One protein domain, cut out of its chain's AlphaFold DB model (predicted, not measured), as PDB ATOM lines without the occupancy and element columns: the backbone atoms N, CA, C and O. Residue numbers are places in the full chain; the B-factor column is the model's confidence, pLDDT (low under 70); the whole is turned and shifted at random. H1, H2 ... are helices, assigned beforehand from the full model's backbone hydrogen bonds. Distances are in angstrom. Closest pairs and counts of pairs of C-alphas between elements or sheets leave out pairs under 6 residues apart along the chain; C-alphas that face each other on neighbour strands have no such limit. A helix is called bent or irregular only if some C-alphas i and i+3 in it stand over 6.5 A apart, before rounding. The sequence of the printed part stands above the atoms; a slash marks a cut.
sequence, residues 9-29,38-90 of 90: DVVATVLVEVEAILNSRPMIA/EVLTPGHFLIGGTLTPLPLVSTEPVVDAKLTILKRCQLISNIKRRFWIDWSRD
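AT A GLANCE: This is residues 9 to 29 and 38 to 90 of the 90 residues of an uncharacterized protein of Drosophila navojoa (UniProt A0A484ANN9). One long helix, H3, makes one long side of a loose, elongated model; the shorter helix H1 packs at a slant on its residues 72 to 84, and the small helix H2 sits by the last residues of H1. From H2 a long stretch with no named element, residues 48 to 61, folds back past H1 to the beginning of H3, and this stretch and H3 together make a V. The printed part has 74 residues, with three named helices in the order H1, H2, H3 and no named strand, and its class is all helix. The whole is loose, with a radius of gyration of the C-alphas of 14.7 A, and its C-alphas span 47 by 27 by 18 A along their three main axes.

IN THESE COORDINATES: Find C-alpha 9 at (20.293, 19.896, -5.549), the first printed residue; from there H1 runs through residues 9 to 23 to C-alpha 23 at (37.263, 28.717, -14.993), 21.3 A away. Read on to Ala 29, where the printed part is cut; it resumes at Glu 38. H2 is short, residues 42 to 47, from Pro 42 to Ile 47. After it, look along residues 48 to 61: C-alpha 48 stands at (38.455, 39.760, -11.079) and C-alpha 61 at (18.589, 20.372, 11.588), with no named element between them. Then find C-alpha 62 at (21.617, 18.704, 13.182), where H3 begins; it holds residues 62 to 89, 28 residues, and ends at C-alpha 89 at (44.166, 14.216, -19.524), 40.0 A from its first C-alpha. H3 is irregular: C-alphas 63 and 66 are 7.4 A apart, and its line is a rough one.

HOW THE PARTS SIT: Begin at H1, which touches both H2 and H3. H1 and H3 touch with 10 pairs of C-alphas within 8 A; look at Val 14 and Ile 76, whose C-alphas are the closest of the two helices, at 6.0 A. H3 touches H1 with residues 72 to 84 alone. Their lines stand at a steep tilt of 38 degrees, only just past shallow, and the two helices run the same way, with 11.3 A from centre to centre. Now go to Asn 23 and Gly 43, the closest C-alphas of H1 and H2, 4.8 A apart. H1 and H2 only just touch, with 3 pairs of C-alphas within 8 A, and H1 does so with residues 20 to 23 alone. They stand at a steep tilt of 66 degrees and run opposite ways, with 15.9 A from centre to centre. H2 and H3 are apart, with no C-alpha of the one within 8 A of the other. On the backbone, every O i to N i+4 pair is within hydrogen-bond range in H1 and H2, while in H3 it is 20 of 24.

THE WHOLE: The two C-alphas farthest apart are those of Ile 28 and Val 63, at 47.4 A. From the first printed residue to the last, the C-alphas of Asp 9 and Asp 90 are 28.2 A apart, and Asp 90 is the chain's last residue. Residues 30 to 37 are cut out and not printed, and across this cut C-alphas 29 and 38 are 11.5 A apart; the link from H1 to H2 is the link across the cut. The link from H2 to H3 is a long link of 14 residues, whose C-alphas lie 5 to 24 A from the mean of all C-alphas. In the B-factor column you will find a mean pLDDT of the printed part of 78.2, and values under 70 at residues 53 to 67 and at residue 90, which together are 16 residues.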
ATOM      1  N   ASP A   9      19.400  19.047  -6.328       79.75
ATOM      2  CA  ASP A   9      20.293  19.896  -5.549       79.75
ATOM      3  C   ASP A   9      21.744  19.386  -5.547       79.75
ATOM      4  O   ASP A   9      22.676  20.179  -5.546       79.75
ATOM      5  N   VAL A  10      21.961  18.067  -5.581       80.88
ATOM      6  CA  VAL A  10      23.303  17.477  -5.716       80.88
ATOM      7  C   VAL A  10      23.862  17.726  -7.113       80.88
ATOM      8  O   VAL A  10      25.028  18.089  -7.239       80.88
ATOM      9  N   VAL A  11      23.039  17.571  -8.155       84.94
ATOM     10  CA  VAL A  11      23.446  17.842  -9.544       84.94
ATOM     11  C   VAL A  11      23.812  19.315  -9.725       84.94
ATOM     12  O   VAL A  11      24.867  19.608 -10.277       84.94
ATOM     13  N   ALA A  12      22.995  20.232  -9.203       85.44
ATOM     14  CA  ALA A  12      23.269  21.664  -9.261       85.44
ATOM     15  C   ALA A  12      24.602  22.022  -8.581       85.44
ATOM     16  O   ALA A  12      25.418  22.718  -9.177       85.44
ATOM     17  N   THR A  13      24.874  21.491  -7.380       85.31
ATOM     18  CA  THR A  13      26.163  21.727  -6.704       85.31
ATOM     19  C   THR A  13      27.343  21.182  -7.508       85.31
ATOM     20  O   THR A  13      28.371  21.842  -7.609       85.31
ATOM     21  N   VAL A  14      27.208  19.993  -8.105       85.94
ATOM     22  CA  VAL A  14      28.265  19.414  -8.948       85.94
ATOM     23  C   VAL A  14      28.554  20.299 -10.160       85.94
ATOM     24  O   VAL A  14      29.720  20.509 -10.472       85.94
ATOM     25  N   LEU A  15      27.524  20.821 -10.831       87.31
ATOM     26  CA  LEU A  15      27.704  21.679 -12.005       87.31
ATOM     27  C   LEU A  15      28.447  22.972 -11.661       87.31
ATOM     28  O   LEU A  15      29.378  23.331 -12.374       87.31
ATOM     29  N   VAL A  16      28.099  23.612 -10.541       86.19
ATOM     30  CA  VAL A  16      28.801  24.813 -10.054       86.19
ATOM     31  C   VAL A  16      30.276  24.513  -9.764       86.19
ATOM     32  O   VAL A  16      31.159  25.269 -10.158       86.19
ATOM     33  N   GLU A  17      30.575  23.382  -9.122       85.06
ATOM     34  CA  GLU A  17      31.962  22.977  -8.854       85.06
ATOM     35  C   GLU A  17      32.743  22.658 -10.142       85.06
ATOM     36  O   GLU A  17      33.938  22.942 -10.228       85.06
ATOM     37  N   VAL A  18      32.088  22.075 -11.151       86.56
ATOM     38  CA  VAL A  18      32.691  21.810 -12.467       86.56
ATOM     39  C   VAL A  18      32.989  23.113 -13.206       86.56
ATOM     40  O   VAL A  18      34.093  23.280 -13.719       86.56
ATOM     41  N   GLU A  19      32.054  24.059 -13.224       86.62
ATOM     42  CA  GLU A  19      32.271  25.391 -13.793       86.62
ATOM     43  C   GLU A  19      33.448  26.103 -13.113       86.62
ATOM     44  O   GLU A  19      34.325  26.643 -13.790       86.62
ATOM     45  N   ALA A  20      33.522  26.034 -11.780       84.94
ATOM     46  CA  ALA A  20      34.636  26.597 -11.027       84.94
ATOM     47  C   ALA A  20      35.982  25.975 -11.429       84.94
ATOM     48  O   ALA A  20      36.968  26.697 -11.582       84.94
ATOM     49  N   ILE A  21      36.028  24.659 -11.659       84.50
ATOM     50  CA  ILE A  21      37.224  23.969 -12.162       84.50
ATOM     51  C   ILE A  21      37.624  24.490 -13.540       84.50
ATOM     52  O   ILE A  21      38.791  24.821 -13.750       84.50
ATOM     53  N   LEU A  22      36.673  24.564 -14.474       85.75
ATOM     54  CA  LEU A  22      36.935  25.007 -15.844       85.75
ATOM     55  C   LEU A  22      37.486  26.435 -15.863       85.75
ATOM     56  O   LEU A  22      38.500  26.709 -16.505       85.75
ATOM     57  N   ASN A  23      36.871  27.319 -15.084       87.62
ATOM     58  CA  ASN A  23      37.263  28.717 -14.993       87.62
ATOM     59  C   ASN A  23      38.541  28.947 -14.169       87.62
ATOM     60  O   ASN A  23      39.133  30.020 -14.246       87.62
ATOM     61  N   SER A  24      39.011  27.951 -13.415       85.69
ATOM     62  CA  SER A  24      40.284  28.015 -12.684       85.69
ATOM     63  C   SER A  24      41.478  27.505 -13.497       85.69
ATOM     64  O   SER A  24      42.601  27.508 -12.994       85.69
ATOM     65  N   ARG A  25      41.279  27.063 -14.747       85.25
ATOM     66  CA  ARG A  25      42.380  26.592 -15.597       85.25
ATOM     67  C   ARG A  25      43.291  27.767 -15.993       85.25
ATOM     68  O   ARG A  25      42.787  28.757 -16.518       85.25
ATOM     69  N   PRO A  26      44.618  27.667 -15.805       86.75
ATOM     70  CA  PRO A  26      45.563  28.645 -16.337       86.75
ATOM     71  C   PRO A  26      45.415  28.817 -17.850       86.75
ATOM     72  O   PRO A  26      45.402  27.825 -18.580       86.75
ATOM     73  N   MET A  27      45.323  30.060 -18.329       83.38
ATOM     74  CA  MET A  27      45.334  30.344 -19.774       83.38
ATOM     75  C   MET A  27      46.745  30.299 -20.363       83.38
ATOM     76  O   MET A  27      46.917  30.107 -21.563       83.38
ATOM     77  N   ILE A  28      47.755  30.495 -19.516       81.12
ATOM     78  CA  ILE A  28      49.172  30.453 -19.868       81.12
ATOM     79  C   ILE A  28      49.861  29.538 -18.859       81.12
ATOM     80  O   ILE A  28      49.398  29.399 -17.723       81.12
ATOM     81  N   ALA A  29      50.948  28.891 -19.280       78.69
ATOM     82  CA  ALA A  29      51.772  28.101 -18.379       78.69
ATOM     83  C   ALA A  29      52.158  28.944 -17.146       78.69
ATOM     84  O   ALA A  29      52.606  30.083 -17.311       78.69
ATOM     85  N   GLU A  38      49.971  36.479  -9.878       77.38
ATOM     86  CA  GLU A  38      48.968  35.413  -9.951       77.38
ATOM     87  C   GLU A  38      48.765  34.907 -11.391       77.38
ATOM     88  O   GLU A  38      48.779  35.664 -12.367       77.38
ATOM     89  N   VAL A  39      48.574  33.594 -11.520       83.25
ATOM     90  CA  VAL A  39      48.358  32.933 -12.807       83.25
ATOM     91  C   VAL A  39      47.003  33.345 -13.368       83.25
ATOM     92  O   VAL A  39      45.971  33.097 -12.749       83.25
ATOM     93  N   LEU A  40      46.989  33.911 -14.575       84.75
ATOM     94  CA  LEU A  40      45.744  34.311 -15.225       84.75
ATOM     95  C   LEU A  40      44.912  33.088 -15.631       84.75
ATOM     96  O   LEU A  40      45.355  32.212 -16.379       84.75
ATOM     97  N   THR A  41      43.668  33.073 -15.168       88.00
ATOM     98  CA  THR A  41      42.643  32.063 -15.470       88.00
ATOM     99  C   THR A  41      41.409  32.757 -16.053       88.00
ATOM    100  O   THR A  41      41.233  33.955 -15.816       88.00
ATOM    101  N   PRO A  42      40.510  32.056 -16.766       87.19
ATOM    102  CA  PRO A  42      39.236  32.634 -17.192       87.19
ATOM    103  C   PRO A  42      38.441  33.268 -16.037       87.19
ATOM    104  O   PRO A  42      37.838  34.321 -16.213       87.19
ATOM    105  N   GLY A  43      38.512  32.692 -14.833       86.31
ATOM    106  CA  GLY A  43      37.895  33.234 -13.619       86.31
ATOM    107  C   GLY A  43      38.330  34.668 -13.300       86.31
ATOM    108  O   GLY A  43      37.487  35.486 -12.934       86.31
ATOM    109  N   HIS A  44      39.593  35.021 -13.559       87.75
ATOM    110  CA  HIS A  44      40.074  36.393 -13.376       87.75
ATOM    111  C   HIS A  44      39.347  37.396 -14.276       87.75
ATOM    112  O   HIS A  44      39.092  38.518 -13.854       87.75
ATOM    113  N   PHE A  45      38.962  37.000 -15.491       84.38
ATOM    114  CA  PHE A  45      38.196  37.864 -16.395       84.38
ATOM    115  C   PHE A  45      36.715  37.932 -16.020       84.38
ATOM    116  O   PHE A  45      36.072  38.949 -16.263       84.38
ATOM    117  N   LEU A  46      36.174  36.861 -15.433       86.06
ATOM    118  CA  LEU A  46      34.765  36.786 -15.050       86.06
ATOM    119  C   LEU A  46      34.462  37.554 -13.761       86.06
ATOM    120  O   LEU A  46      33.444  38.237 -13.685       86.06
ATOM    121  N   ILE A  47      35.320  37.424 -12.745       84.50
ATOM    122  CA  ILE A  47      35.058  37.948 -11.394       84.50
ATOM    123  C   ILE A  47      36.207  38.781 -10.808       84.50
ATOM    124  O   ILE A  47      36.097  39.247  -9.677       84.50
ATOM    125  N   GLY A  48      37.303  38.980 -11.545       79.81
ATOM    126  CA  GLY A  48      38.455  39.760 -11.079       79.81
ATOM    127  C   GLY A  48      39.422  39.007 -10.161       79.81
ATOM    128  O   GLY A  48      40.302  39.637  -9.581       79.81
ATOM    129  N   GLY A  49      39.280  37.686 -10.008       78.44
ATOM    130  CA  GLY A  49      40.140  36.876  -9.142       78.44
ATOM    131  C   GLY A  49      39.931  35.370  -9.304       78.44
ATOM    132  O   GLY A  49      39.218  34.910 -10.201       78.44
ATOM    133  N   THR A  50      40.547  34.593  -8.415       75.25
ATOM    134  CA  THR A  50      40.406  33.135  -8.373       75.25
ATOM    135  C   THR A  50      39.059  32.693  -7.804       75.25
ATOM    136  O   THR A  50      38.562  33.214  -6.803       75.25
ATOM    137  N   LEU A  51      38.455  31.686  -8.440       76.56
ATOM    138  CA  LEU A  51      37.217  31.086  -7.951       76.56
ATOM    139  C   LEU A  51      37.518  30.196  -6.747       76.56
ATOM    140  O   LEU A  51      38.338  29.280  -6.819       76.56
ATOM    141  N   THR A  52      36.827  30.455  -5.639       70.94
ATOM    142  CA  THR A  52      36.903  29.617  -4.443       70.94
ATOM    143  C   THR A  52      35.774  28.582  -4.447       70.94
ATOM    144  O   THR A  52      34.660  28.881  -4.880       70.94
ATOM    145  N   PRO A  53      36.045  27.342  -4.003       69.12
ATOM    146  CA  PRO A  53      35.031  26.295  -3.949       69.12
ATOM    147  C   PRO A  53      33.927  26.648  -2.950       69.12
ATOM    148  O   PRO A  53      34.171  27.311  -1.938       69.12
ATOM    149  N   LEU A  54      32.711  26.168  -3.214       67.75
ATOM    150  CA  LEU A  54      31.548  26.503  -2.401       67.75
ATOM    151  C   LEU A  54      31.681  25.878  -0.995       67.75
ATOM    152  O   LEU A  54      31.867  24.660  -0.880       67.75
ATOM    153  N   PRO A  55      31.525  26.648   0.102       63.22
ATOM    154  CA  PRO A  55      31.403  26.059   1.426       63.22
ATOM    155  C   PRO A  55      30.075  25.294   1.520       63.22
ATOM    156  O   PRO A  55      28.993  25.878   1.477       63.22
ATOM    157  N   LEU A  56      30.143  23.965   1.650       61.94
ATOM    158  CA  LEU A  56      28.966  23.116   1.863       61.94
ATOM    159  C   LEU A  56      28.398  23.338   3.275       61.94
ATOM    160  O   LEU A  56      28.749  22.632   4.219       61.94
ATOM    161  N   VAL A  57      27.499  24.314   3.417       57.22
ATOM    162  CA  VAL A  57      26.701  24.536   4.631       57.22
ATOM    163  C   VAL A  57      25.315  23.920   4.429       57.22
ATOM    164  O   VAL A  57      24.641  24.196   3.440       57.22
ATOM    165  N   SER A  58      24.893  23.052   5.349       55.72
ATOM    166  CA  SER A  58      23.570  22.418   5.314       55.72
ATOM    167  C   SER A  58      22.554  23.260   6.079       55.72
ATOM    168  O   SER A  58      22.819  23.647   7.213       55.72
ATOM    169  N   THR A  59      21.383  23.491   5.488       57.59
ATOM    170  CA  THR A  59      20.243  24.190   6.112       57.59
ATOM    171  C   THR A  59      19.337  23.270   6.949       57.59
ATOM    172  O   THR A  59      18.361  23.737   7.524       57.59
ATOM    173  N   GLU A  60      19.643  21.969   7.028       56.66
ATOM    174  CA  GLU A  60      18.849  20.946   7.740       56.66
ATOM    175  C   GLU A  60      19.264  20.779   9.226       56.66
ATOM    176  O   GLU A  60      20.461  20.837   9.536       56.66
ATOM    177  N   PRO A  61      18.318  20.511  10.154       55.16
ATOM    178  CA  PRO A  61      18.589  20.372  11.588       55.16
ATOM    179  C   PRO A  61      19.468  19.153  11.949       55.16
ATOM    180  O   PRO A  61      19.427  18.087  11.342       55.16
ATOM    181  N   VAL A  62      20.285  19.326  12.992       57.53
ATOM    182  CA  VAL A  62      21.617  18.704  13.182       57.53
ATOM    183  C   VAL A  62      21.634  17.237  13.662       57.53
ATOM    184  O   VAL A  62      22.707  16.637  13.714       57.53
ATOM    185  N   VAL A  63      20.500  16.611  13.983       57.12
ATOM    186  CA  VAL A  63      20.518  15.346  14.758       57.12
ATOM    187  C   VAL A  63      20.955  14.123  13.928       57.12
ATOM    188  O   VAL A  63      21.685  13.284  14.446       57.12
ATOM    189  N   ASP A  64      20.625  14.071  12.631       56.50
ATOM    190  CA  ASP A  64      21.057  13.009  11.686       56.50
ATOM    191  C   ASP A  64      21.652  13.582  10.372       56.50
ATOM    192  O   ASP A  64      22.079  12.886   9.443       56.50
ATOM    193  N   ALA A  65      21.731  14.915  10.295       60.81
ATOM    194  CA  ALA A  65      22.220  15.633   9.125       60.81
ATOM    195  C   ALA A  65      23.717  15.401   8.879       60.81
ATOM    196  O   ALA A  65      24.135  15.337   7.727       60.81
ATOM    197  N   LYS A  66      24.543  15.212   9.921       62.34
ATOM    198  CA  LYS A  66      26.004  15.065   9.759       62.34
ATOM    199  C   LYS A  66      26.388  13.879   8.870       62.34
ATOM    200  O   LYS A  66      27.201  14.048   7.965       62.34
ATOM    201  N   LEU A  67      25.789  12.703   9.079       62.50
ATOM    202  CA  LEU A  67      26.077  11.520   8.258       62.50
ATOM    203  C   LEU A  67      25.601  11.715   6.809       62.50
ATOM    204  O   LEU A  67      26.284  11.319   5.864       62.50
ATOM    205  N   THR A  68      24.459  12.378   6.630       73.81
ATOM    206  CA  THR A  68      23.888  12.698   5.315       73.81
ATOM    207  C   THR A  68      24.726  13.731   4.554       73.81
ATOM    208  O   THR A  68      24.955  13.577   3.352       73.81
ATOM    209  N   ILE A  69      25.257  14.738   5.252       73.81
ATOM    210  CA  ILE A  69      26.160  15.757   4.706       73.81
ATOM    211  C   ILE A  69      27.480  15.117   4.299       73.81
ATOM    212  O   ILE A  69      27.909  15.306   3.169       73.81
ATOM    213  N   LEU A  70      28.097  14.309   5.167       78.88
ATOM    214  CA  LEU A  70      29.361  13.645   4.849       78.88
ATOM    215  C   LEU A  70      29.234  12.759   3.605       78.88
ATOM    216  O   LEU A  70      30.065  12.858   2.705       78.88
ATOM    217  N   LYS A  71      28.162  11.961   3.505       80.81
ATOM    218  CA  LYS A  71      27.879  11.150   2.309       80.81
ATOM    219  C   LYS A  71      27.709  12.015   1.058       80.81
ATOM    220  O   LYS A  71      28.221  11.667  -0.006       80.81
ATOM    221  N   ARG A  72      27.024  13.157   1.171       79.62
ATOM    222  CA  ARG A  72      26.851  14.107   0.065       79.62
ATOM    223  C   ARG A  72      28.176  14.751  -0.350       79.62
ATOM    224  O   ARG A  72      28.479  14.778  -1.538       79.62
ATOM    225  N   CYS A  73      28.977  15.219   0.603       80.56
ATOM    226  CA  CYS A  73      30.293  15.803   0.357       80.56
ATOM    227  C   CYS A  73      31.233  14.789  -0.297       80.56
ATOM    228  O   CYS A  73      31.929  15.132  -1.250       80.56
ATOM    229  N   GLN A  74      31.224  13.534   0.165       83.50
ATOM    230  CA  GLN A  74      31.985  12.446  -0.450       83.50
ATOM    231  C   GLN A  74      31.547  12.200  -1.893       83.50
ATOM    232  O   GLN A  74      32.393  12.106  -2.778       83.50
ATOM    233  N   LEU A  75      30.239  12.151  -2.155       85.38
ATOM    234  CA  LEU A  75      29.707  11.972  -3.505       85.38
ATOM    235  C   LEU A  75      30.123  13.112  -4.447       85.38
ATOM    236  O   LEU A  75      30.663  12.841  -5.518       85.38
ATOM    237  N   ILE A  76      29.931  14.369  -4.036       83.56
ATOM    238  CA  ILE A  76      30.328  15.547  -4.825       83.56
ATOM    239  C   ILE A  76      31.842  15.534  -5.062       83.56
ATOM    240  O   ILE A  76      32.287  15.713  -6.191       83.56
ATOM    241  N   SER A  77      32.635  15.237  -4.029       83.75
ATOM    242  CA  SER A  77      34.098  15.163  -4.134       83.75
ATOM    243  C   SER A  77      34.560  14.065  -5.090       83.75
ATOM    244  O   SER A  77      35.508  14.273  -5.843       83.75
ATOM    245  N   ASN A  78      33.890  12.909  -5.095       86.25
ATOM    246  CA  ASN A  78      34.201  11.807  -6.002       86.25
ATOM    247  C   ASN A  78      33.890  12.172  -7.456       86.25
ATOM    248  O   ASN A  78      34.726  11.931  -8.326       86.25
ATOM    249  N   ILE A  79      32.729  12.787  -7.714       86.69
ATOM    250  CA  ILE A  79      32.361  13.257  -9.057       86.69
ATOM    251  C   ILE A  79      33.351  14.326  -9.524       86.69
ATOM    252  O   ILE A  79      33.895  14.219 -10.620       86.69
ATOM    253  N   LYS A  80      33.660  15.296  -8.659       84.19
ATOM    254  CA  LYS A  80      34.622  16.365  -8.935       84.19
ATOM    255  C   LYS A  80      36.009  15.824  -9.271       84.19
ATOM    256  O   LYS A  80      36.603  16.209 -10.272       84.19
ATOM    257  N   ARG A  81      36.520  14.901  -8.450       84.44
ATOM    258  CA  ARG A  81      37.814  14.248  -8.676       84.44
ATOM    259  C   ARG A  81      37.823  13.493  -9.997       84.44
ATOM    260  O   ARG A  81      38.808  13.571 -10.722       84.44
ATOM    261  N   ARG A  82      36.754  12.750 -10.297       87.88
ATOM    262  CA  ARG A  82      36.663  11.994 -11.544       87.88
ATOM    263  C   ARG A  82      36.684  12.925 -12.748       87.88
ATOM    264  O   ARG A  82      37.497  12.712 -13.637       87.88
ATOM    265  N   PHE A  83      35.863  13.974 -12.714       86.25
ATOM    266  CA  PHE A  83      35.853  15.008 -13.740       86.25
ATOM    267  C   PHE A  83      37.243  15.618 -13.927       86.25
ATOM    268  O   PHE A  83      37.730  15.653 -15.045       86.25
ATOM    269  N   TRP A  84      37.923  16.015 -12.846       82.94
ATOM    270  CA  TRP A  84      39.278  16.565 -12.926       82.94
ATOM    271  C   TRP A  84      40.278  15.607 -13.586       82.94
ATOM    272  O   TRP A  84      41.073  16.032 -14.418       82.94
ATOM    273  N   ILE A  85      40.255  14.318 -13.230       85.00
ATOM    274  CA  ILE A  85      41.163  13.318 -13.815       85.00
ATOM    275  C   ILE A  85      40.894  13.151 -15.308       85.00
ATOM    276  O   ILE A  85      41.842  13.087 -16.080       85.00
ATOM    277  N   ASP A  86      39.628  13.057 -15.707       87.00
ATOM    278  CA  ASP A  86      39.278  12.871 -17.114       87.00
ATOM    279  C   ASP A  86      39.603  14.147 -17.914       87.00
ATOM    280  O   ASP A  86      40.274  14.074 -18.934       87.00
ATOM    281  N   TRP A  87      39.250  15.318 -17.382       82.50
ATOM    282  CA  TRP A  87      39.477  16.625 -18.002       82.50
ATOM    283  C   TRP A  87      40.952  17.030 -18.107       82.50
ATOM    284  O   TRP A  87      41.341  17.658 -19.078       82.50
ATOM    285  N   SER A  88      41.788  16.713 -17.114       78.31
ATOM    286  CA  SER A  88      43.216  17.084 -17.137       78.31
ATOM    287  C   SER A  88      44.066  16.215 -18.066       78.31
ATOM    288  O   SER A  88      45.225  16.546 -18.312       78.31
ATOM    289  N   ARG A  89      43.517  15.089 -18.537       80.62
ATOM    290  CA  ARG A  89      44.166  14.216 -19.524       80.62
ATOM    291  C   ARG A  89      43.941  14.687 -20.960       80.62
ATOM    292  O   ARG A  89      44.737  14.290 -21.809       80.62
ATOM    293  N   ASP A  90      42.905  15.492 -21.187       62.00
ATOM    294  CA  ASP A  90      42.594  16.148 -22.462       62.00
ATOM    295  C   ASP A  90      43.308  17.515 -22.578       62.00
ATOM    296  O   ASP A  90      43.909  17.764 -23.646       62.00
TER     297      ASP A  90